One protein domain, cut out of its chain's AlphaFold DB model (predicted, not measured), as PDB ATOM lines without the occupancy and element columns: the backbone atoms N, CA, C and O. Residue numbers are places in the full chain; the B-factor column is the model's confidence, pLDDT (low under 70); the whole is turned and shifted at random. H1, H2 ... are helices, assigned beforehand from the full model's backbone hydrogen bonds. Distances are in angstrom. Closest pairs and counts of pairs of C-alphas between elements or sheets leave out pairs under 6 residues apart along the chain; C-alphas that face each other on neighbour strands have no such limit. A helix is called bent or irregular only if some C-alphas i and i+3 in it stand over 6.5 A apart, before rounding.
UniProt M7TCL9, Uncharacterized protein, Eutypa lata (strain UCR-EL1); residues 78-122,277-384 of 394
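AT A GLANCE: This is residues 78 to 122 and 277 to 384 of the 394 residues of an uncharacterized protein of Eutypa lata (strain UCR-EL1) (UniProt M7TCL9). Three long helices, H1, H2 and H3, make a rod-like bundle, with H3 running back against the direction of H1 and H2. Beyond a kink H2 continues to one end of the rod, where a long loop folds back to H3; the short helix H4 lies toward the other end, and residues 117 to 122 and 378 to 384 stick out. The 153 printed residues hold four named helices, in the order H1, H2, H3, H4, and no named strand: the class is all helix. The whole is extended, with a radius of gyration of the C-alphas of 24.2 A and spans of 81 by 30 by 28 A.

IN THESE COORDINATES: H1, residues 78 to 121, begins at C-alpha 78 (217.412, 223.672, 193.146) and is 63.9 A long. H2, residues 277 to 316, measures 54.4 A, with a kink of 42 degrees near residue 298; it is only just irregular, C-alphas 278 and 281 being 6.9 A apart. H3, residues 335 to 365, measures 44.6 A. H4, residues 370 to 384, ends at C-alpha 384 (202.007, 217.753, 196.640).

HOW THE PARTS SIT: Residues 90 to 105 of H1 touch residues 277 to 288 of H2, closest at the C-alphas of Gly 94 and Leu 277, 4.9 A; the tilt is shallow, 29 degrees, the same way. H1 touches H3 with residues 94 to 112 alone, closest at the C-alphas of Gly 105 and Ser 352, 5.9 A, at a shallow tilt of 26 degrees, opposite ways. H2 and H3 form a helical hairpin; their closest C-alphas, of Pro 281 and Thr 360, are 5.6 A apart. H4 is close to but not clearly touching H1, and apart from H2 and H3. Every O i to N i+4 pair is within hydrogen-bond range in H1, H3 and H4, and 32 of 36 are in H2.

THE WHOLE: The two farthest C-alphas, of Gly 318 and Ala 382, are 80.9 A apart. Residues 123 to 276 are not printed, and C-alphas 122 and 277 are 43.2 A apart across this cut. The link from H2 to H3 is long, 18 residues; that from H3 to H4 is tight. Residues 112 to 122 and 329 to 332 have pLDDT under 70.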
ATOM      1  N   GLU A  78     218.799 223.340 192.820       80.00
ATOM      2  CA  GLU A  78     217.412 223.672 193.146       80.00
ATOM      3  C   GLU A  78     217.237 225.126 193.616       80.00
ATOM      4  O   GLU A  78     216.315 225.806 193.173       80.00
ATOM      5  N   GLU A  79     218.137 225.650 194.451       81.81
ATOM      6  CA  GLU A  79     218.075 227.044 194.909       81.81
ATOM      7  C   GLU A  79     218.349 228.019 193.759       81.81
ATOM      8  O   GLU A  79     217.667 229.036 193.632       81.81
ATOM      9  N   VAL A  80     219.289 227.693 192.866       83.56
ATOM     10  CA  VAL A  80     219.547 228.507 191.664       83.56
ATOM     11  C   VAL A  80     218.359 228.488 190.718       83.56
ATOM     12  O   VAL A  80     218.030 229.521 190.130       83.56
ATOM     13  N   ALA A  81     217.715 227.331 190.556       86.12
ATOM     14  CA  ALA A  81     216.514 227.214 189.743       86.12
ATOM     15  C   ALA A  81     215.373 228.074 190.312       86.12
ATOM     16  O   ALA A  81     214.773 228.834 189.555       86.12
ATOM     17  N   LEU A  82     215.151 228.039 191.632       85.44
ATOM     18  CA  LEU A  82     214.140 228.861 192.308       85.44
ATOM     19  C   LEU A  82     214.414 230.363 192.166       85.44
ATOM     20  O   LEU A  82     213.503 231.126 191.847       85.44
ATOM     21  N   VAL A  83     215.666 230.796 192.341       85.12
ATOM     22  CA  VAL A  83     216.050 232.208 192.150       85.12
ATOM     23  C   VAL A  83     215.834 232.640 190.698       85.12
ATOM     24  O   VAL A  83     215.350 233.742 190.439       85.12
ATOM     25  N   ARG A  84     216.156 231.776 189.726       86.94
ATOM     26  CA  ARG A  84     215.924 232.060 188.303       86.94
ATOM     27  C   ARG A  84     214.432 232.173 187.987       86.94
ATOM     28  O   ARG A  84     214.045 233.066 187.235       86.94
ATOM     29  N   GLU A  85     213.609 231.289 188.541       89.25
ATOM     30  CA  GLU A  85     212.156 231.305 188.349       89.25
ATOM     31  C   GLU A  85     211.530 232.581 188.925       89.25
ATOM     32  O   GLU A  85     210.770 233.261 188.232       89.25
ATOM     33  N   HIS A  86     211.942 232.977 190.133       87.31
ATOM     34  CA  HIS A  86     211.527 234.237 190.755       87.31
ATOM     35  C   HIS A  86     211.888 235.449 189.881       87.31
ATOM     36  O   HIS A  86     211.023 236.268 189.570       87.31
ATOM     37  N   GLN A  87     213.118 235.515 189.361       87.75
ATOM     38  CA  GLN A  87     213.538 236.595 188.456       87.75
ATOM     39  C   GLN A  87     212.720 236.647 187.155       87.75
ATOM     40  O   GLN A  87     212.413 237.737 186.652       87.75
ATOM     41  N   MET A  88     212.366 235.490 186.586       88.62
ATOM     42  CA  MET A  88     211.521 235.420 185.389       88.62
ATOM     43  C   MET A  88     210.108 235.931 185.675       88.62
ATOM     44  O   MET A  88     209.596 236.748 184.906       88.62
ATOM     45  N   TYR A  89     209.514 235.510 186.796       89.81
ATOM     46  CA  TYR A  89     208.201 235.971 187.245       89.81
ATOM     47  C   TYR A  89     208.167 237.492 187.442       89.81
ATOM     48  O   TYR A  89     207.278 238.177 186.925       89.81
ATOM     49  N   GLU A  90     209.163 238.041 188.137       88.88
ATOM     50  CA  GLU A  90     209.266 239.477 188.390       88.88
ATOM     51  C   GLU A  90     209.424 240.282 187.091       88.88
ATOM     52  O   GLU A  90     208.802 241.335 186.913       88.88
ATOM     53  N   THR A  91     210.218 239.766 186.150       88.69
ATOM     54  CA  THR A  91     210.451 240.413 184.854       88.69
ATOM     55  C   THR A  91     209.192 240.415 183.987       88.69
ATOM     56  O   THR A  91     208.868 241.443 183.388       88.69
ATOM     57  N   ASP A  92     208.472 239.295 183.909       88.62
ATOM     58  CA  ASP A  92     207.249 239.193 183.105       88.62
ATOM     59  C   ASP A  92     206.116 240.049 183.693       88.62
ATOM     60  O   ASP A  92     205.472 240.840 182.993       88.62
ATOM     61  N   THR A  93     205.956 240.011 185.018       89.44
ATOM     62  CA  THR A  93     204.995 240.855 185.740       89.44
ATOM     63  C   THR A  93     205.324 242.343 185.565       89.44
ATOM     64  O   THR A  93     204.446 243.155 185.270       89.44
ATOM     65  N   GLY A  94     206.603 242.720 185.647       89.12
ATOM     66  CA  GLY A  94     207.044 244.089 185.382       89.12
ATOM     67  C   GLY A  94     206.751 244.543 183.946       89.12
ATOM     68  O   GLY A  94     206.252 245.651 183.729       89.12
ATOM     69  N   LYS A  95     206.997 243.686 182.948       88.94
ATOM     70  CA  LYS A  95     206.720 243.984 181.530       88.94
ATOM     71  C   LYS A  95     205.227 244.145 181.254       88.94
ATOM     72  O   LYS A  95     204.827 245.084 180.558       88.94
ATOM     73  N   THR A  96     204.392 243.265 181.800       89.06
ATOM     74  CA  THR A  96     202.933 243.342 181.631       89.06
ATOM     75  C   THR A  96     202.363 244.610 182.268       89.06
ATOM     76  O   THR A  96     201.639 245.347 181.591       89.06
ATOM     77  N   LEU A  97     202.764 244.947 183.498       89.19
ATOM     78  CA  LEU A  97     202.380 246.197 184.169       89.19
ATOM     79  C   LEU A  97     202.828 247.441 183.398       89.19
ATOM     80  O   LEU A  97     202.054 248.388 183.258       89.19
ATOM     81  N   LEU A  98     204.047 247.441 182.851       88.56
ATOM     82  CA  LEU A  98     204.547 248.548 182.037       88.56
ATOM     83  C   LEU A  98     203.695 248.743 180.775       88.56
ATOM     84  O   LEU A  98     203.337 249.871 180.423       88.56
ATOM     85  N   ASN A  99     203.341 247.651 180.096       87.44
ATOM     86  CA  ASN A  99     202.499 247.696 178.903       87.44
ATOM     87  C   ASN A  99     201.086 248.195 179.220       87.44
ATOM     88  O   ASN A  99     200.560 249.046 178.493       87.44
ATOM     89  N   ILE A 100     200.509 247.727 180.330       88.56
ATOM     90  CA  ILE A 100     199.230 248.211 180.858       88.56
ATOM     91  C   ILE A 100     199.324 249.713 181.149       88.56
ATOM     92  O   ILE A 100     198.503 250.477 180.639       88.56
ATOM     93  N   GLY A 101     200.366 250.164 181.848       85.50
ATOM     94  CA  GLY A 101     200.589 251.576 182.150       85.50
ATOM     95  C   GLY A 101     200.710 252.463 180.923       85.50
ATOM     96  O   GLY A 101     200.035 253.486 180.832       85.50
ATOM     97  N   ARG A 102     201.474 252.033 179.916       86.88
ATOM     98  CA  ARG A 102     201.567 252.742 178.633       86.88
ATOM     99  C   ARG A 102     200.219 252.802 177.915       86.88
ATOM    100  O   ARG A 102     199.880 253.825 177.329       86.88
ATOM    101  N   SER A 103     199.441 251.718 177.942       85.44
ATOM    102  CA  SER A 103     198.112 251.691 177.315       85.44
ATOM    103  C   SER A 103     197.092 252.588 178.021       85.44
ATOM    104  O   SER A 103     196.359 253.307 177.344       85.44
ATOM    105  N   LEU A 104     197.092 252.609 179.357       83.38
ATOM    106  CA  LEU A 104     196.294 253.522 180.179       83.38
ATOM    107  C   LEU A 104     196.700 254.973 179.937       83.38
ATOM    108  O   LEU A 104     195.833 255.827 179.766       83.38
ATOM    109  N   GLY A 105     198.008 255.226 179.839       80.25
ATOM    110  CA  GLY A 105     198.558 256.519 179.457       80.25
ATOM    111  C   GLY A 105     197.960 256.993 178.137       80.25
ATOM    112  O   GLY A 105     197.346 258.052 178.105       80.25
ATOM    113  N   ILE A 106     198.037 256.175 177.079       81.81
ATOM    114  CA  ILE A 106     197.445 256.487 175.767       81.81
ATOM    115  C   ILE A 106     195.932 256.722 175.879       81.81
ATOM    116  O   ILE A 106     195.437 257.721 175.365       81.81
ATOM    117  N   LEU A 107     195.197 255.853 176.576       78.06
ATOM    118  CA  LEU A 107     193.753 255.999 176.785       78.06
ATOM    119  C   LEU A 107     193.381 257.333 177.445       78.06
ATOM    120  O   LEU A 107     192.426 257.977 177.012       78.06
ATOM    121  N   GLY A 108     194.157 257.780 178.434       75.56
ATOM    122  CA  GLY A 108     193.964 259.077 179.083       75.56
ATOM    123  C   GLY A 108     194.087 260.254 178.111       75.56
ATOM    124  O   GLY A 108     193.302 261.198 178.184       75.56
ATOM    125  N   ILE A 109     195.012 260.176 177.144       72.38
ATOM    126  CA  ILE A 109     195.196 261.208 176.103       72.38
ATOM    127  C   ILE A 109     193.933 261.340 175.250       72.38
ATOM    128  O   ILE A 109     193.448 262.447 175.013       72.38
ATOM    129  N   TRP A 110     193.394 260.205 174.802       73.50
ATOM    130  CA  TRP A 110     192.212 260.174 173.944       73.50
ATOM    131  C   TRP A 110     190.952 260.599 174.700       73.50
ATOM    132  O   TRP A 110     190.196 261.430 174.200       73.50
ATOM    133  N   GLY A 111     190.769 260.122 175.936       73.44
ATOM    134  CA  GLY A 111     189.599 260.444 176.753       73.44
ATOM    135  C   GLY A 111     189.444 261.941 177.036       73.44
ATOM    136  O   GLY A 111     188.338 262.468 176.939       73.44
ATOM    137  N   VAL A 112     190.540 262.655 177.326       68.75
ATOM    138  CA  VAL A 112     190.495 264.109 177.576       68.75
ATOM    139  C   VAL A 112     190.191 264.888 176.296       68.75
ATOM    140  O   VAL A 112     189.422 265.851 176.323       68.75
ATOM    141  N   HIS A 113     190.766 264.469 175.167       67.62
ATOM    142  CA  HIS A 113     190.525 265.126 173.887       67.62
ATOM    143  C   HIS A 113     189.068 264.957 173.430       67.62
ATOM    144  O   HIS A 113     188.427 265.927 173.015       67.62
ATOM    145  N   ASP A 114     188.526 263.749 173.578       65.81
ATOM    146  CA  ASP A 114     187.136 263.443 173.252       65.81
ATOM    147  C   ASP A 114     186.162 264.149 174.203       65.81
ATOM    148  O   ASP A 114     185.164 264.699 173.738       65.81
ATOM    149  N   LEU A 115     186.478 264.242 175.502       66.88
ATOM    150  CA  LEU A 115     185.673 264.978 176.484       66.88
ATOM    151  C   LEU A 115     185.596 266.482 176.167       66.88
ATOM    152  O   LEU A 115     184.523 267.080 176.242       66.88
ATOM    153  N   TRP A 116     186.709 267.097 175.755       65.88
ATOM    154  CA  TRP A 116     186.730 268.507 175.354       65.88
ATOM    155  C   TRP A 116     185.962 268.750 174.051       65.88
ATOM    156  O   TRP A 116     185.218 269.728 173.925       65.88
ATOM    157  N   ASN A 117     186.146 267.879 173.055       63.09
ATOM    158  CA  ASN A 117     185.418 267.973 171.791       63.09
ATOM    159  C   ASN A 117     183.912 267.767 172.007       63.09
ATOM    160  O   ASN A 117     183.109 268.472 171.394       63.09
ATOM    161  N   PHE A 118     183.542 266.881 172.935       60.19
ATOM    162  CA  PHE A 118     182.177 266.658 173.398       60.19
ATOM    163  C   PHE A 118     181.561 267.910 174.037       60.19
ATOM    164  O   PHE A 118     180.505 268.353 173.584       60.19
ATOM    165  N   GLU A 119     182.239 268.530 175.014       57.56
ATOM    166  CA  GLU A 119     181.754 269.754 175.674       57.56
ATOM    167  C   GLU A 119     181.555 270.905 174.674       57.56
ATOM    168  O   GLU A 119     180.653 271.732 174.821       57.56
ATOM    169  N   ARG A 120     182.349 270.925 173.596       63.62
ATOM    170  CA  ARG A 120     182.211 271.905 172.515       63.62
ATOM    171  C   ARG A 120     181.101 271.616 171.513       63.62
ATOM    172  O   ARG A 120     180.646 272.570 170.880       63.62
ATOM    173  N   GLN A 121     180.723 270.354 171.298       57.97
ATOM    174  CA  GLN A 121     179.822 269.986 170.204       57.97
ATOM    175  C   GLN A 121     178.391 269.676 170.627       57.97
ATOM    176  O   GLN A 121     177.505 270.104 169.896       57.97
ATOM    177  N   ASN A 122     178.117 268.954 171.722       47.72
ATOM    178  CA  ASN A 122     176.748 268.485 171.978       47.72
ATOM    179  C   ASN A 122     176.506 267.982 173.410       47.72
ATOM    180  O   ASN A 122     177.249 267.160 173.924       47.72
ATOM    181  N   LEU A 277     210.485 245.529 188.651       81.31
ATOM    182  CA  LEU A 277     209.274 245.959 189.376       81.31
ATOM    183  C   LEU A 277     209.513 247.211 190.230       81.31
ATOM    184  O   LEU A 277     208.681 248.112 190.274       81.31
ATOM    185  N   THR A 278     210.685 247.320 190.853       85.62
ATOM    186  CA  THR A 278     211.045 248.482 191.685       85.62
ATOM    187  C   THR A 278     211.389 249.716 190.848       85.62
ATOM    188  O   THR A 278     211.139 250.847 191.264       85.62
ATOM    189  N   LYS A 279     211.913 249.512 189.631       87.88
ATOM    190  CA  LYS A 279     212.207 250.580 188.661       87.88
ATOM    191  C   LYS A 279     210.962 251.070 187.920       87.88
ATOM    192  O   LYS A 279     210.968 252.192 187.409       87.88
ATOM    193  N   LEU A 280     209.902 250.265 187.868       88.75
ATOM    194  CA  LEU A 280     208.702 250.529 187.073       88.75
ATOM    195  C   LEU A 280     208.063 251.899 187.369       88.75
ATOM    196  O   LEU A 280     207.841 252.644 186.408       88.75
ATOM    197  N   PRO A 281     207.843 252.316 188.634       91.38
ATOM    198  CA  PRO A 281     207.302 253.641 188.930       91.38
ATOM    199  C   PRO A 281     208.187 254.770 188.401       91.38
ATOM    200  O   PRO A 281     207.685 255.734 187.828       91.38
ATOM    201  N   SER A 282     209.509 254.646 188.533       91.88
ATOM    202  CA  SER A 282     210.440 255.662 188.035       91.88
ATOM    203  C   SER A 282     210.398 255.764 186.511       91.88
ATOM    204  O   SER A 282     210.371 256.868 185.969       91.88
ATOM    205  N   ILE A 283     210.364 254.622 185.816       91.44
ATOM    206  CA  ILE A 283     210.321 254.573 184.351       91.44
ATOM    207  C   ILE A 283     209.008 255.171 183.835       91.44
ATOM    208  O   ILE A 283     209.036 256.038 182.962       91.44
ATOM    209  N   LEU A 284     207.860 254.769 184.393       89.62
ATOM    210  CA  LEU A 284     206.565 255.331 183.996       89.62
ATOM    211  C   LEU A 284     206.461 256.824 184.314       89.62
ATOM    212  O   LEU A 284     205.938 257.581 183.501       89.62
ATOM    213  N   GLY A 285     206.973 257.263 185.467       91.50
ATOM    214  CA  GLY A 285     206.983 258.678 185.835       91.50
ATOM    215  C   GLY A 285     207.793 259.521 184.846       91.50
ATOM    216  O   GLY A 285     207.322 260.566 184.392       91.50
ATOM    217  N   ALA A 286     208.976 259.037 184.453       92.38
ATOM    218  CA  ALA A 286     209.809 259.687 183.445       92.38
ATOM    219  C   ALA A 286     209.121 259.746 182.069       92.38
ATOM    220  O   ALA A 286     209.157 260.789 181.414       92.38
ATOM    221  N   ASP A 287     208.450 258.668 181.651       89.56
ATOM    222  CA  ASP A 287     207.703 258.606 180.388       89.56
ATOM    223  C   ASP A 287     206.524 259.598 180.386       89.56
ATOM    224  O   ASP A 287     206.364 260.396 179.461       89.56
ATOM    225  N   ILE A 288     205.736 259.643 181.465       89.25
ATOM    226  CA  ILE A 288     204.614 260.587 181.616       89.25
ATOM    227  C   ILE A 288     205.102 262.034 181.553       89.25
ATOM    228  O   ILE A 288     204.512 262.849 180.840       89.25
ATOM    229  N   LEU A 289     206.186 262.360 182.260       90.94
ATOM    230  CA  LEU A 289     206.730 263.716 182.293       90.94
ATOM    231  C   LEU A 289     207.321 264.122 180.938       90.94
ATOM    232  O   LEU A 289     207.064 265.228 180.464       90.94
ATOM    233  N   THR A 290     208.056 263.220 180.285       91.31
ATOM    234  CA  THR A 290     208.632 263.461 178.953       91.31
ATOM    235  C   THR A 290     207.533 263.702 177.926       91.31
ATOM    236  O   THR A 290     207.584 264.685 177.184       91.31
ATOM    237  N   ASN A 291     206.491 262.866 177.933       87.62
ATOM    238  CA  ASN A 291     205.331 263.051 177.072       87.62
ATOM    239  C   ASN A 291     204.633 264.380 177.374       87.62
ATOM    240  O   ASN A 291     204.382 265.148 176.451       87.62
ATOM    241  N   PHE A 292     204.366 264.700 178.642       89.44
ATOM    242  CA  PHE A 292     203.746 265.970 179.024       89.44
ATOM    243  C   PHE A 292     204.510 267.178 178.470       89.44
ATOM    244  O   PHE A 292     203.901 268.047 177.851       89.44
ATOM    245  N   VAL A 293     205.838 267.217 178.621       91.31
ATOM    246  CA  VAL A 293     206.665 268.311 178.087       91.31
ATOM    247  C   VAL A 293     206.610 268.349 176.559       91.31
ATOM    248  O   VAL A 293     206.431 269.423 175.980       91.31
ATOM    249  N   ALA A 294     206.707 267.193 175.897       89.94
ATOM    250  CA  ALA A 294     206.625 267.106 174.441       89.94
ATOM    251  C   ALA A 294     205.284 267.639 173.910       89.94
ATOM    252  O   ALA A 294     205.264 268.423 172.958       89.94
ATOM    253  N   TYR A 295     204.166 267.279 174.547       86.94
ATOM    254  CA  TYR A 295     202.838 267.767 174.176       86.94
ATOM    255  C   TYR A 295     202.639 269.237 174.526       86.94
ATOM    256  O   TYR A 295     202.162 269.989 173.685       86.94
ATOM    257  N   LEU A 296     203.095 269.697 175.689       88.00
ATOM    258  CA  LEU A 296     203.014 271.109 176.060       88.00
ATOM    259  C   LEU A 296     203.672 272.022 175.008       88.00
ATOM    260  O   LEU A 296     203.153 273.097 174.705       88.00
ATOM    261  N   VAL A 297     204.786 271.575 174.418       87.94
ATOM    262  CA  VAL A 297     205.501 272.291 173.350       87.94
ATOM    263  C   VAL A 297     204.852 272.088 171.971       87.94
ATOM    264  O   VAL A 297     204.812 273.023 171.168       87.94
ATOM    265  N   SER A 298     204.320 270.897 171.684       87.38
ATOM    266  CA  SER A 298     203.795 270.543 170.353       87.38
ATOM    267  C   SER A 298     202.341 270.973 170.131       87.38
ATOM    268  O   SER A 298     202.002 271.418 169.036       87.38
ATOM    269  N   THR A 299     201.494 270.943 171.163       83.88
ATOM    270  CA  THR A 299     200.055 271.252 171.088       83.88
ATOM    271  C   THR A 299     199.755 272.625 170.454       83.88
ATOM    272  O   THR A 299     198.856 272.706 169.608       83.88
ATOM    273  N   PRO A 300     200.483 273.720 170.763       83.62
ATOM    274  CA  PRO A 300     200.293 275.000 170.074       83.62
ATOM    275  C   PRO A 300     200.622 274.927 168.577       83.62
ATOM    276  O   PRO A 300     199.892 275.490 167.757       83.62
ATOM    277  N   THR A 301     201.697 274.222 168.225       85.06
ATOM    278  CA  THR A 301     202.161 274.045 166.843       85.06
ATOM    279  C   THR A 301     201.154 273.228 166.038       85.06
ATOM    280  O   THR A 301     200.743 273.656 164.958       85.06
ATOM    281  N   ASP A 302     200.662 272.126 166.600       84.62
ATOM    282  CA  ASP A 302     199.644 271.275 165.982       84.62
ATOM    283  C   ASP A 302     198.324 272.026 165.789       84.62
ATOM    284  O   ASP A 302     197.710 271.969 164.720       84.62
ATOM    285  N   ALA A 303     197.904 272.815 166.782       81.12
ATOM    286  CA  ALA A 303     196.704 273.638 166.674       81.12
ATOM    287  C   ALA A 303     196.808 274.677 165.542       81.12
ATOM    288  O   ALA A 303     195.808 274.982 164.883       81.12
ATOM    289  N   LEU A 304     197.998 275.230 165.296       81.62
ATOM    290  CA  LEU A 304     198.245 276.149 164.183       81.62
ATOM    291  C   LEU A 304     198.291 275.417 162.840       81.62
ATOM    292  O   LEU A 304     197.668 275.877 161.880       81.62
ATOM    293  N   ALA A 305     198.951 274.258 162.786       85.44
ATOM    294  CA  ALA A 305     199.006 273.414 161.600       85.44
ATOM    295  C   ALA A 305     197.594 272.998 161.157       85.44
ATOM    296  O   ALA A 305     197.208 273.256 160.015       85.44
ATOM    297  N   LEU A 306     196.766 272.477 162.069       84.12
ATOM    298  CA  LEU A 306     195.383 272.083 161.780       84.12
ATOM    299  C   LEU A 306     194.529 273.258 161.297       84.12
ATOM    300  O   LEU A 306     193.772 273.121 160.334       84.12
ATOM    301  N   ARG A 307     194.677 274.440 161.909       82.88
ATOM    302  CA  ARG A 307     193.985 275.656 161.450       82.88
ATOM    303  C   ARG A 307     194.415 276.061 160.045       82.88
ATOM    304  O   ARG A 307     193.559 276.419 159.237       82.88
ATOM    305  N   SER A 308     195.709 275.985 159.739       84.88
ATOM    306  CA  SER A 308     196.229 276.320 158.411       84.88
ATOM    307  C   SER A 308     195.680 275.375 157.335       84.88
ATOM    308  O   SER A 308     195.168 275.834 156.312       84.88
ATOM    309  N   VAL A 309     195.668 274.066 157.608       88.19
ATOM    310  CA  VAL A 309     195.134 273.042 156.701       88.19
ATOM    311  C   VAL A 309     193.637 273.235 156.489       88.19
ATOM    312  O   VAL A 309     193.173 273.252 155.348       88.19
ATOM    313  N   ALA A 310     192.876 273.440 157.565       86.81
ATOM    314  CA  ALA A 310     191.438 273.656 157.476       86.81
ATOM    315  C   ALA A 310     191.093 274.933 156.683       86.81
ATOM    316  O   ALA A 310     190.127 274.932 155.919       86.81
ATOM    317  N   ARG A 311     191.916 275.989 156.771       87.12
ATOM    318  CA  ARG A 311     191.740 277.207 155.967       87.12
ATOM    319  C   ARG A 311     191.998 276.952 154.486       87.12
ATOM    320  O   ARG A 311     191.172 277.324 153.658       87.12
ATOM    321  N   ILE A 312     193.102 276.281 154.151       92.06
ATOM    322  CA  ILE A 312     193.422 275.904 152.763       92.06
ATOM    323  C   ILE A 312     192.303 275.028 152.182       92.06
ATOM    324  O   ILE A 312     191.892 275.206 151.036       92.06
ATOM    325  N   PHE A 313     191.772 274.099 152.977       92.38
ATOM    326  CA  PHE A 313     190.664 273.239 152.579       92.38
ATOM    327  C   PHE A 313     189.363 274.021 152.334       92.38
ATOM    328  O   PHE A 313     188.715 273.821 151.307       92.38
ATOM    329  N   ALA A 314     189.001 274.940 153.237       92.44
ATOM    330  CA  ALA A 314     187.832 275.804 153.080       92.44
ATOM    331  C   ALA A 314     187.946 276.687 151.829       92.44
ATOM    332  O   ALA A 314     187.001 276.763 151.041       92.44
ATOM    333  N   GLN A 315     189.130 277.260 151.592       94.25
ATOM    334  CA  GLN A 315     189.426 278.065 150.410       94.25
ATOM    335  C   GLN A 315     189.257 277.253 149.119       94.25
ATOM    336  O   GLN A 315     188.610 277.716 148.182       94.25
ATOM    337  N   LYS A 316     189.766 276.013 149.080       94.94
ATOM    338  CA  LYS A 316     189.612 275.119 147.919       94.94
ATOM    339  C   LYS A 316     188.159 274.741 147.627       94.94
ATOM    340  O   LYS A 316     187.831 274.475 146.477       94.94
ATOM    341  N   ARG A 317     187.293 274.702 148.644       95.69
ATOM    342  CA  ARG A 317     185.863 274.386 148.488       95.69
ATOM    343  C   ARG A 317     184.967 275.613 148.308       95.69
ATOM    344  O   ARG A 317     183.755 275.448 148.226       95.69
ATOM    345  N   GLY A 318     185.532 276.820 148.258       95.56
ATOM    346  CA  GLY A 318     184.750 278.055 148.168       95.56
ATOM    347  C   GLY A 318     183.874 278.308 149.400       95.56
ATOM    348  O   GLY A 318     182.864 279.000 149.301       95.56
ATOM    349  N   LEU A 319     184.227 277.731 150.553       95.25
ATOM    350  CA  LEU A 319     183.522 277.980 151.807       95.25
ATOM    351  C   LEU A 319     183.929 279.357 152.366       95.25
ATOM    352  O   LEU A 319     185.097 279.747 152.243       95.25
ATOM    353  N   PRO A 320     183.000 280.104 152.992       92.50
ATOM    354  CA  PRO A 320     183.316 281.388 153.607       92.50
ATOM    355  C   PRO A 320     184.353 281.193 154.721       92.50
ATOM    356  O   PRO A 320     184.150 280.404 155.642       92.50
ATOM    357  N   HIS A 321     185.469 281.914 154.625       90.00
ATOM    358  CA  HIS A 321     186.625 281.788 155.520       90.00
ATOM    359  C   HIS A 321     186.831 283.023 156.409       90.00
ATOM    360  O   HIS A 321     187.677 282.990 157.297       90.00
ATOM    361  N   ASP A 322     186.022 284.072 156.237       88.06
ATOM    362  CA  ASP A 322     186.160 285.355 156.947       88.06
ATOM    363  C   ASP A 322     185.982 285.242 158.470       88.06
ATOM    364  O   ASP A 322     186.430 286.099 159.223       88.06
ATOM    365  N   ARG A 323     185.326 284.175 158.948       80.75
ATOM    366  CA  ARG A 323     185.162 283.893 160.387       80.75
ATOM    367  C   ARG A 323     186.260 283.006 160.967       80.75
ATOM    368  O   ARG A 323     186.241 282.709 162.161       80.75
ATOM    369  N   MET A 324     187.184 282.538 160.138       80.44
ATOM    370  CA  MET A 324     188.251 281.648 160.560       80.44
ATOM    371  C   MET A 324     189.460 282.487 160.981       80.44
ATOM    372  O   MET A 324     189.946 283.302 160.203       80.44
ATOM    373  N   PHE A 325     189.925 282.316 162.222       77.88
ATOM    374  CA  PHE A 325     191.028 283.105 162.784       77.88
ATOM    375  C   PHE A 325     192.270 283.100 161.879       77.88
ATOM    376  O   PHE A 325     192.649 282.057 161.337       77.88
ATOM    377  N   ASP A 326     192.923 284.258 161.747       78.94
ATOM    378  CA  ASP A 326     194.173 284.360 160.997       78.94
ATOM    379  C   ASP A 326     195.278 283.517 161.657       78.94
ATOM    380  O   ASP A 326     195.458 283.599 162.877       78.94
ATOM    381  N   PRO A 327     196.031 282.717 160.873       73.19
ATOM    382  CA  PRO A 327     197.063 281.804 161.367       73.19
ATOM    383  C   PRO A 327     198.350 282.518 161.814       73.19
ATOM    384  O   PRO A 327     199.391 281.883 161.959       73.19
ATOM    385  N   SER A 328     198.320 283.834 162.015       76.88
ATOM    386  CA  SER A 328     199.470 284.603 162.472       76.88
ATOM    387  C   SER A 328     199.894 284.157 163.877       76.88
ATOM    388  O   SER A 328     199.222 284.423 164.874       76.88
ATOM    389  N   LEU A 329     201.058 283.500 163.933       65.88
ATOM    390  CA  LEU A 329     201.683 282.897 165.119       65.88
ATOM    391  C   LEU A 329     201.736 283.815 166.348       65.88
ATOM    392  O   LEU A 329     201.645 283.330 167.468       65.88
ATOM    393  N   LEU A 330     201.893 285.126 166.146       68.31
ATOM    394  CA  LEU A 330     202.169 286.083 167.221       68.31
ATOM    395  C   LEU A 330     201.069 287.125 167.440       68.31
ATOM    396  O   LEU A 330     200.999 287.699 168.521       68.31
ATOM    397  N   SER A 331     200.190 287.380 166.464       66.06
ATOM    398  CA  SER A 331     199.212 288.473 166.600       66.06
ATOM    399  C   SER A 331     197.931 288.061 167.327       66.06
ATOM    400  O   SER A 331     197.196 288.929 167.783       66.06
ATOM    401  N   ASN A 332     197.658 286.754 167.438       62.03
ATOM    402  CA  ASN A 332     196.386 286.217 167.936       62.03
ATOM    403  C   ASN A 332     196.542 285.213 169.090       62.03
ATOM    404  O   ASN A 332     195.597 284.481 169.404       62.03
ATOM    405  N   VAL A 333     197.705 285.166 169.752       73.50
ATOM    406  CA  VAL A 333     197.870 284.379 170.983       73.50
ATOM    407  C   VAL A 333     197.083 285.065 172.097       73.50
ATOM    408  O   VAL A 333     197.599 285.875 172.862       73.50
ATOM    409  N   SER A 334     195.783 284.780 172.170       81.00
ATOM    410  CA  SER A 334     194.978 285.230 173.298       81.00
ATOM    411  C   SER A 334     195.484 284.526 174.558       81.00
ATOM    412  O   SER A 334     195.585 283.297 174.582       81.00
ATOM    413  N   LEU A 335     195.763 285.291 175.615       80.50
ATOM    414  CA  LEU A 335     196.139 284.748 176.925       80.50
ATOM    415  C   LEU A 335     195.146 283.665 177.379       80.50
ATOM    416  O   LEU A 335     195.536 282.632 177.907       80.50
ATOM    417  N   ARG A 336     193.857 283.863 177.076       80.19
ATOM    418  CA  ARG A 336     192.790 282.895 177.348       80.19
ATOM    419  C   ARG A 336     192.996 281.559 176.630       80.19
ATOM    420  O   ARG A 336     192.756 280.519 177.225       80.19
ATOM    421  N   GLY A 337     193.444 281.569 175.374       79.38
ATOM    422  CA  GLY A 337     193.762 280.352 174.626       79.38
ATOM    423  C   GLY A 337     194.943 279.591 175.225       79.38
ATOM    424  O   GLY A 337     194.874 278.372 175.342       79.38
ATOM    425  N   VAL A 338     195.981 280.307 175.663       83.19
ATOM    426  CA  VAL A 338     197.144 279.708 176.339       83.19
ATOM    427  C   VAL A 338     196.738 279.089 177.673       83.19
ATOM    428  O   VAL A 338     197.059 277.932 177.916       83.19
ATOM    429  N   VAL A 339     195.977 279.812 178.503       84.75
ATOM    430  CA  VAL A 339     195.469 279.302 179.790       84.75
ATOM    431  C   VAL A 339     194.598 278.061 179.590       84.75
ATOM    432  O   VAL A 339     194.718 277.102 180.341       84.75
ATOM    433  N   ASN A 340     193.765 278.048 178.551       83.19
ATOM    434  CA  ASN A 340     192.922 276.909 178.208       83.19
ATOM    435  C   ASN A 340     193.732 275.674 177.772       83.19
ATOM    436  O   ASN A 340     193.436 274.569 178.218       83.19
ATOM    437  N   ILE A 341     194.749 275.853 176.920       83.06
ATOM    438  CA  ILE A 341     195.642 274.761 176.492       83.06
ATOM    439  C   ILE A 341     196.450 274.247 177.685       83.06
ATOM    440  O   ILE A 341     196.523 273.046 177.908       83.06
ATOM    441  N   PHE A 342     197.004 275.148 178.492       87.50
ATOM    442  CA  PHE A 342     197.740 274.773 179.691       87.50
ATOM    443  C   PHE A 342     196.851 274.018 180.688       87.50
ATOM    444  O   PHE A 342     197.254 272.984 181.205       87.50
ATOM    445  N   GLY A 343     195.619 274.484 180.912       86.75
ATOM    446  CA  GLY A 343     194.650 273.810 181.778       86.75
ATOM    447  C   GLY A 343     194.312 272.392 181.311       86.75
ATOM    448  O   GLY A 343     194.218 271.490 182.139       86.75
ATOM    449  N   LEU A 344     194.195 272.174 179.995       83.94
ATOM    450  CA  LEU A 344     194.035 270.836 179.417       83.94
ATOM    451  C   LEU A 344     195.225 269.925 179.690       83.94
ATOM    452  O   LEU A 344     195.036 268.782 180.100       83.94
ATOM    453  N   GLU A 345     196.440 270.419 179.453       86.19
ATOM    454  CA  GLU A 345     197.646 269.621 179.675       86.19
ATOM    455  C   GLU A 345     197.829 269.314 181.170       86.19
ATOM    456  O   GLU A 345     198.209 268.199 181.518       86.19
ATOM    457  N   VAL A 346     197.482 270.242 182.072       88.56
ATOM    458  CA  VAL A 346     197.475 269.992 183.525       88.56
ATOM    459  C   VAL A 346     196.445 268.926 183.902       88.56
ATOM    460  O   VAL A 346     196.776 268.004 184.642       88.56
ATOM    461  N   LEU A 347     195.215 269.005 183.385       86.38
ATOM    462  CA  LEU A 347     194.189 267.985 183.636       86.38
ATOM    463  C   LEU A 347     194.645 266.601 183.155       86.38
ATOM    464  O   LEU A 347     194.479 265.601 183.848       86.38
ATOM    465  N   ARG A 348     195.264 266.547 181.976       85.38
ATOM    466  CA  ARG A 348     195.834 265.323 181.417       85.38
ATOM    467  C   ARG A 348     196.980 264.772 182.264       85.38
ATOM    468  O   ARG A 348     197.060 263.556 182.454       85.38
ATOM    469  N   LEU A 349     197.854 265.645 182.767       88.25
ATOM    470  CA  LEU A 349     198.933 265.269 183.675       88.25
ATOM    471  C   LEU A 349     198.372 264.681 184.973       88.25
ATOM    472  O   LEU A 349     198.885 263.667 185.424       88.25
ATOM    473  N   LEU A 350     197.298 265.257 185.526       90.12
ATOM    474  CA  LEU A 350     196.628 264.726 186.718       90.12
ATOM    475  C   LEU A 350     196.086 263.311 186.485       90.12
ATOM    476  O   LEU A 350     196.414 262.411 187.245       90.12
ATOM    477  N   ILE A 351     195.353 263.087 185.389       87.25
ATOM    478  CA  ILE A 351     194.816 261.755 185.051       87.25
ATOM    479  C   ILE A 351     195.946 260.732 184.860       87.25
ATOM    480  O   ILE A 351     195.845 259.584 185.289       87.25
ATOM    481  N   SER A 352     197.044 261.153 184.227       87.50
ATOM    482  CA  SER A 352     198.218 260.299 184.023       87.50
ATOM    483  C   SER A 352     198.952 260.026 185.344       87.50
ATOM    484  O   SER A 352     199.429 258.915 185.559       87.50
ATOM    485  N   GLY A 353     198.999 261.009 186.247       89.81
ATOM    486  CA  GLY A 353     199.520 260.878 187.607       89.81
ATOM    487  C   GLY A 353     198.708 259.899 188.454       89.81
ATOM    488  O   GLY A 353     199.297 259.066 189.138       89.81
ATOM    489  N   ASP A 354     197.378 259.926 188.350       91.00
ATOM    490  CA  ASP A 354     196.500 258.966 189.029       91.00
ATOM    491  C   ASP A 354     196.724 257.540 188.503       91.00
ATOM    492  O   ASP A 354     196.873 256.602 189.287       91.00
ATOM    493  N   ALA A 355     196.817 257.367 187.179       87.38
ATOM    494  CA  ALA A 355     197.133 256.070 186.580       87.38
ATOM    495  C   ALA A 355     198.502 255.546 187.049       87.38
ATOM    496  O   ALA A 355     198.631 254.378 187.416       87.38
ATOM    497  N   TRP A 356     199.512 256.416 187.094       92.81
ATOM    498  CA  TRP A 356     200.833 256.098 187.632       92.81
ATOM    499  C   TRP A 356     200.791 255.691 189.108       92.81
ATOM    500  O   TRP A 356     201.414 254.696 189.486       92.81
ATOM    501  N   ALA A 357     200.037 256.416 189.938       93.19
ATOM    502  CA  ALA A 357     199.894 256.117 191.358       93.19
ATOM    503  C   ALA A 357     199.232 254.749 191.572       93.19
ATOM    504  O   ALA A 357     199.737 253.939 192.347       93.19
ATOM    505  N   LEU A 358     198.159 254.450 190.829       91.12
ATOM    506  CA  LEU A 358     197.496 253.144 190.870       91.12
ATOM    507  C   LEU A 358     198.447 252.009 190.487       91.12
ATOM    508  O   LEU A 358     198.512 251.002 191.186       91.12
ATOM    509  N   ILE A 359     199.220 252.179 189.415       89.25
ATOM    510  CA  ILE A 359     200.187 251.165 188.980       89.25
ATOM    511  C   ILE A 359     201.299 250.996 190.008       89.25
ATOM    512  O   ILE A 359     201.720 249.874 190.257       89.25
ATOM    513  N   THR A 360     201.749 252.078 190.638       91.25
ATOM    514  CA  THR A 360     202.759 252.014 191.700       91.25
ATOM    515  C   THR A 360     202.243 251.227 192.903       91.25
ATOM    516  O   THR A 360     202.957 250.367 193.410       91.25
ATOM    517  N   ILE A 361     200.990 251.451 193.312       93.44
ATOM    518  CA  ILE A 361     200.344 250.690 194.393       93.44
ATOM    519  C   ILE A 361     200.232 249.207 194.017       93.44
ATOM    520  O   ILE A 361     200.611 248.348 194.807       93.44
ATOM    521  N   VAL A 362     199.761 248.895 192.806       90.38
ATOM    522  CA  VAL A 362     199.645 247.506 192.329       90.38
ATOM    523  C   VAL A 362     201.018 246.842 192.225       90.38
ATOM    524  O   VAL A 362     201.170 245.692 192.617       90.38
ATOM    525  N   SER A 363     202.030 247.568 191.756       88.50
ATOM    526  CA  SER A 363     203.408 247.086 191.657       88.50
ATOM    527  C   SER A 363     204.005 246.782 193.028       88.50
ATOM    528  O   SER A 363     204.702 245.787 193.167       88.50
ATOM    529  N   GLN A 364     203.742 247.622 194.033       90.75
ATOM    530  CA  GLN A 364     204.161 247.369 195.414       90.75
ATOM    531  C   GLN A 364     203.415 246.183 196.026       90.75
ATOM    532  O   GLN A 364     204.002 245.430 196.789       90.75
ATOM    533  N   TRP A 365     202.138 246.005 195.680       91.56
ATOM    534  CA  TRP A 365     201.331 244.896 196.180       91.56
ATOM    535  C   TRP A 365     201.705 243.546 195.554       91.56
ATOM    536  O   TRP A 365     201.640 242.525 196.225       91.56
ATOM    537  N   LEU A 366     202.117 243.542 194.283       88.69
ATOM    538  CA  LEU A 366     202.596 242.351 193.570       88.69
ATOM    539  C   LEU A 366     204.076 242.045 193.814       88.69
ATOM    540  O   LEU A 366     204.578 241.033 193.331       88.69
ATOM    541  N   HIS A 367     204.797 242.920 194.513       88.31
ATOM    542  CA  HIS A 367     206.185 242.666 194.849       88.31
ATOM    543  C   HIS A 367     206.250 241.596 195.942       88.31
ATOM    544  O   HIS A 367     206.048 241.893 197.116       88.31
ATOM    545  N   VAL A 368     206.505 240.354 195.530       87.62
ATOM    546  CA  VAL A 368     206.695 239.207 196.422       87.62
ATOM    547  C   VAL A 368     208.166 239.130 196.803       87.62
ATOM    548  O   VAL A 368     209.037 239.038 195.934       87.62
ATOM    549  N   THR A 369     208.445 239.176 198.101       86.50
ATOM    550  CA  THR A 369     209.813 239.062 198.615       86.50
ATOM    551  C   THR A 369     210.377 237.657 198.387       86.50
ATOM    552  O   THR A 369     209.636 236.685 198.255       86.50
ATOM    553  N   GLU A 370     211.704 237.523 198.354       82.12
ATOM    554  CA  GLU A 370     212.356 236.217 198.165       82.12
ATOM    555  C   GLU A 370     211.968 235.213 199.271       82.12
ATOM    556  O   GLU A 370     211.853 234.015 199.020       82.12
ATOM    557  N   GLU A 371     211.731 235.703 200.490       85.38
ATOM    558  CA  GLU A 371     211.270 234.892 201.622       85.38
ATOM    559  C   GLU A 371     209.844 234.377 201.397       85.38
ATOM    560  O   GLU A 371     209.611 233.172 201.482       85.38
ATOM    561  N   GLU A 372     208.918 235.260 201.014       88.38
ATOM    562  CA  GLU A 372     207.536 234.883 200.689       88.38
ATOM    563  C   GLU A 372     207.479 233.912 199.505       88.38
ATOM    564  O   GLU A 372     206.728 232.940 199.540       88.38
ATOM    565  N   TRP A 373     208.307 234.119 198.476       89.00
ATOM    566  CA  TRP A 373     208.397 233.208 197.332       89.00
ATOM    567  C   TRP A 373     208.863 231.809 197.754       89.00
ATOM    568  O   TRP A 373     208.282 230.798 197.349       89.00
ATOM    569  N   LYS A 374     209.887 231.738 198.615       88.44
ATOM    570  CA  LYS A 374     210.368 230.469 199.180       88.44
ATOM    571  C   LYS A 374     209.284 229.776 199.998       88.44
ATOM    572  O   LYS A 374     209.170 228.555 199.921       88.44
ATOM    573  N   ASP A 375     208.500 230.520 200.766       90.50
ATOM    574  CA  ASP A 375     207.437 229.944 201.586       90.50
ATOM    575  C   ASP A 375     206.271 229.420 200.736       90.50
ATOM    576  O   ASP A 375     205.815 228.303 200.980       90.50
ATOM    577  N   ILE A 376     205.890 230.115 199.659       89.06
ATOM    578  CA  ILE A 376     204.895 229.623 198.689       89.06
ATOM    579  C   ILE A 376     205.341 228.285 198.077       89.06
ATOM    580  O   ILE A 376     204.573 227.323 198.061       89.06
ATOM    581  N   HIS A 377     206.599 228.167 197.633       88.38
ATOM    582  CA  HIS A 377     207.103 226.901 197.083       88.38
ATOM    583  C   HIS A 377     207.202 225.783 198.133       88.38
ATOM    584  O   HIS A 377     206.954 224.613 197.819       88.38
ATOM    585  N   LYS A 378     207.539 226.106 199.388       90.25
ATOM    586  CA  LYS A 378     207.502 225.126 200.489       90.25
ATOM    587  C   LYS A 378     206.079 224.627 200.742       90.25
ATOM    588  O   LYS A 378     205.880 223.430 200.930       90.25
ATOM    589  N   GLU A 379     205.087 225.514 200.723       91.31
ATOM    590  CA  GLU A 379     203.680 225.135 200.879       91.31
ATOM    591  C   GLU A 379     203.190 224.272 199.708       91.31
ATOM    592  O   GLU A 379     202.540 223.248 199.929       91.31
ATOM    593  N   GLU A 380     203.559 224.608 198.469       89.31
ATOM    594  CA  GLU A 380     203.209 223.802 197.293       89.31
ATOM    595  C   GLU A 380     203.834 222.403 197.326       89.31
ATOM    596  O   GLU A 380     203.168 221.411 197.018       89.31
ATOM    597  N   THR A 381     205.110 222.303 197.701       88.19
ATOM    598  CA  THR A 381     205.808 221.012 197.802       88.19
ATOM    599  C   THR A 381     205.230 220.149 198.922       88.19
ATOM    600  O   THR A 381     204.988 218.959 198.705       88.19
ATOM    601  N   ALA A 382     204.909 220.741 200.077       89.62
ATOM    602  CA  ALA A 382     204.212 220.052 201.163       89.62
ATOM    603  C   ALA A 382     202.812 219.573 200.738       89.62
ATOM    604  O   ALA A 382     202.437 218.433 201.015       89.62
ATOM    605  N   GLY A 383     202.062 220.406 200.009       90.19
ATOM    606  CA  GLY A 383     200.746 220.055 199.475       90.19
ATOM    607  C   GLY A 383     200.793 218.897 198.475       90.19
ATOM    608  O   GLY A 383     199.960 217.992 198.545       90.19
ATOM    609  N   ARG A 384     201.795 218.868 197.585       88.62
ATOM    610  CA  ARG A 384     202.007 217.753 196.640       88.62
ATOM    611  C   ARG A 384     202.371 216.454 197.355       88.62
ATOM    612  O   ARG A 384     201.790 215.419 197.049       88.62
TER     613      ARG A 384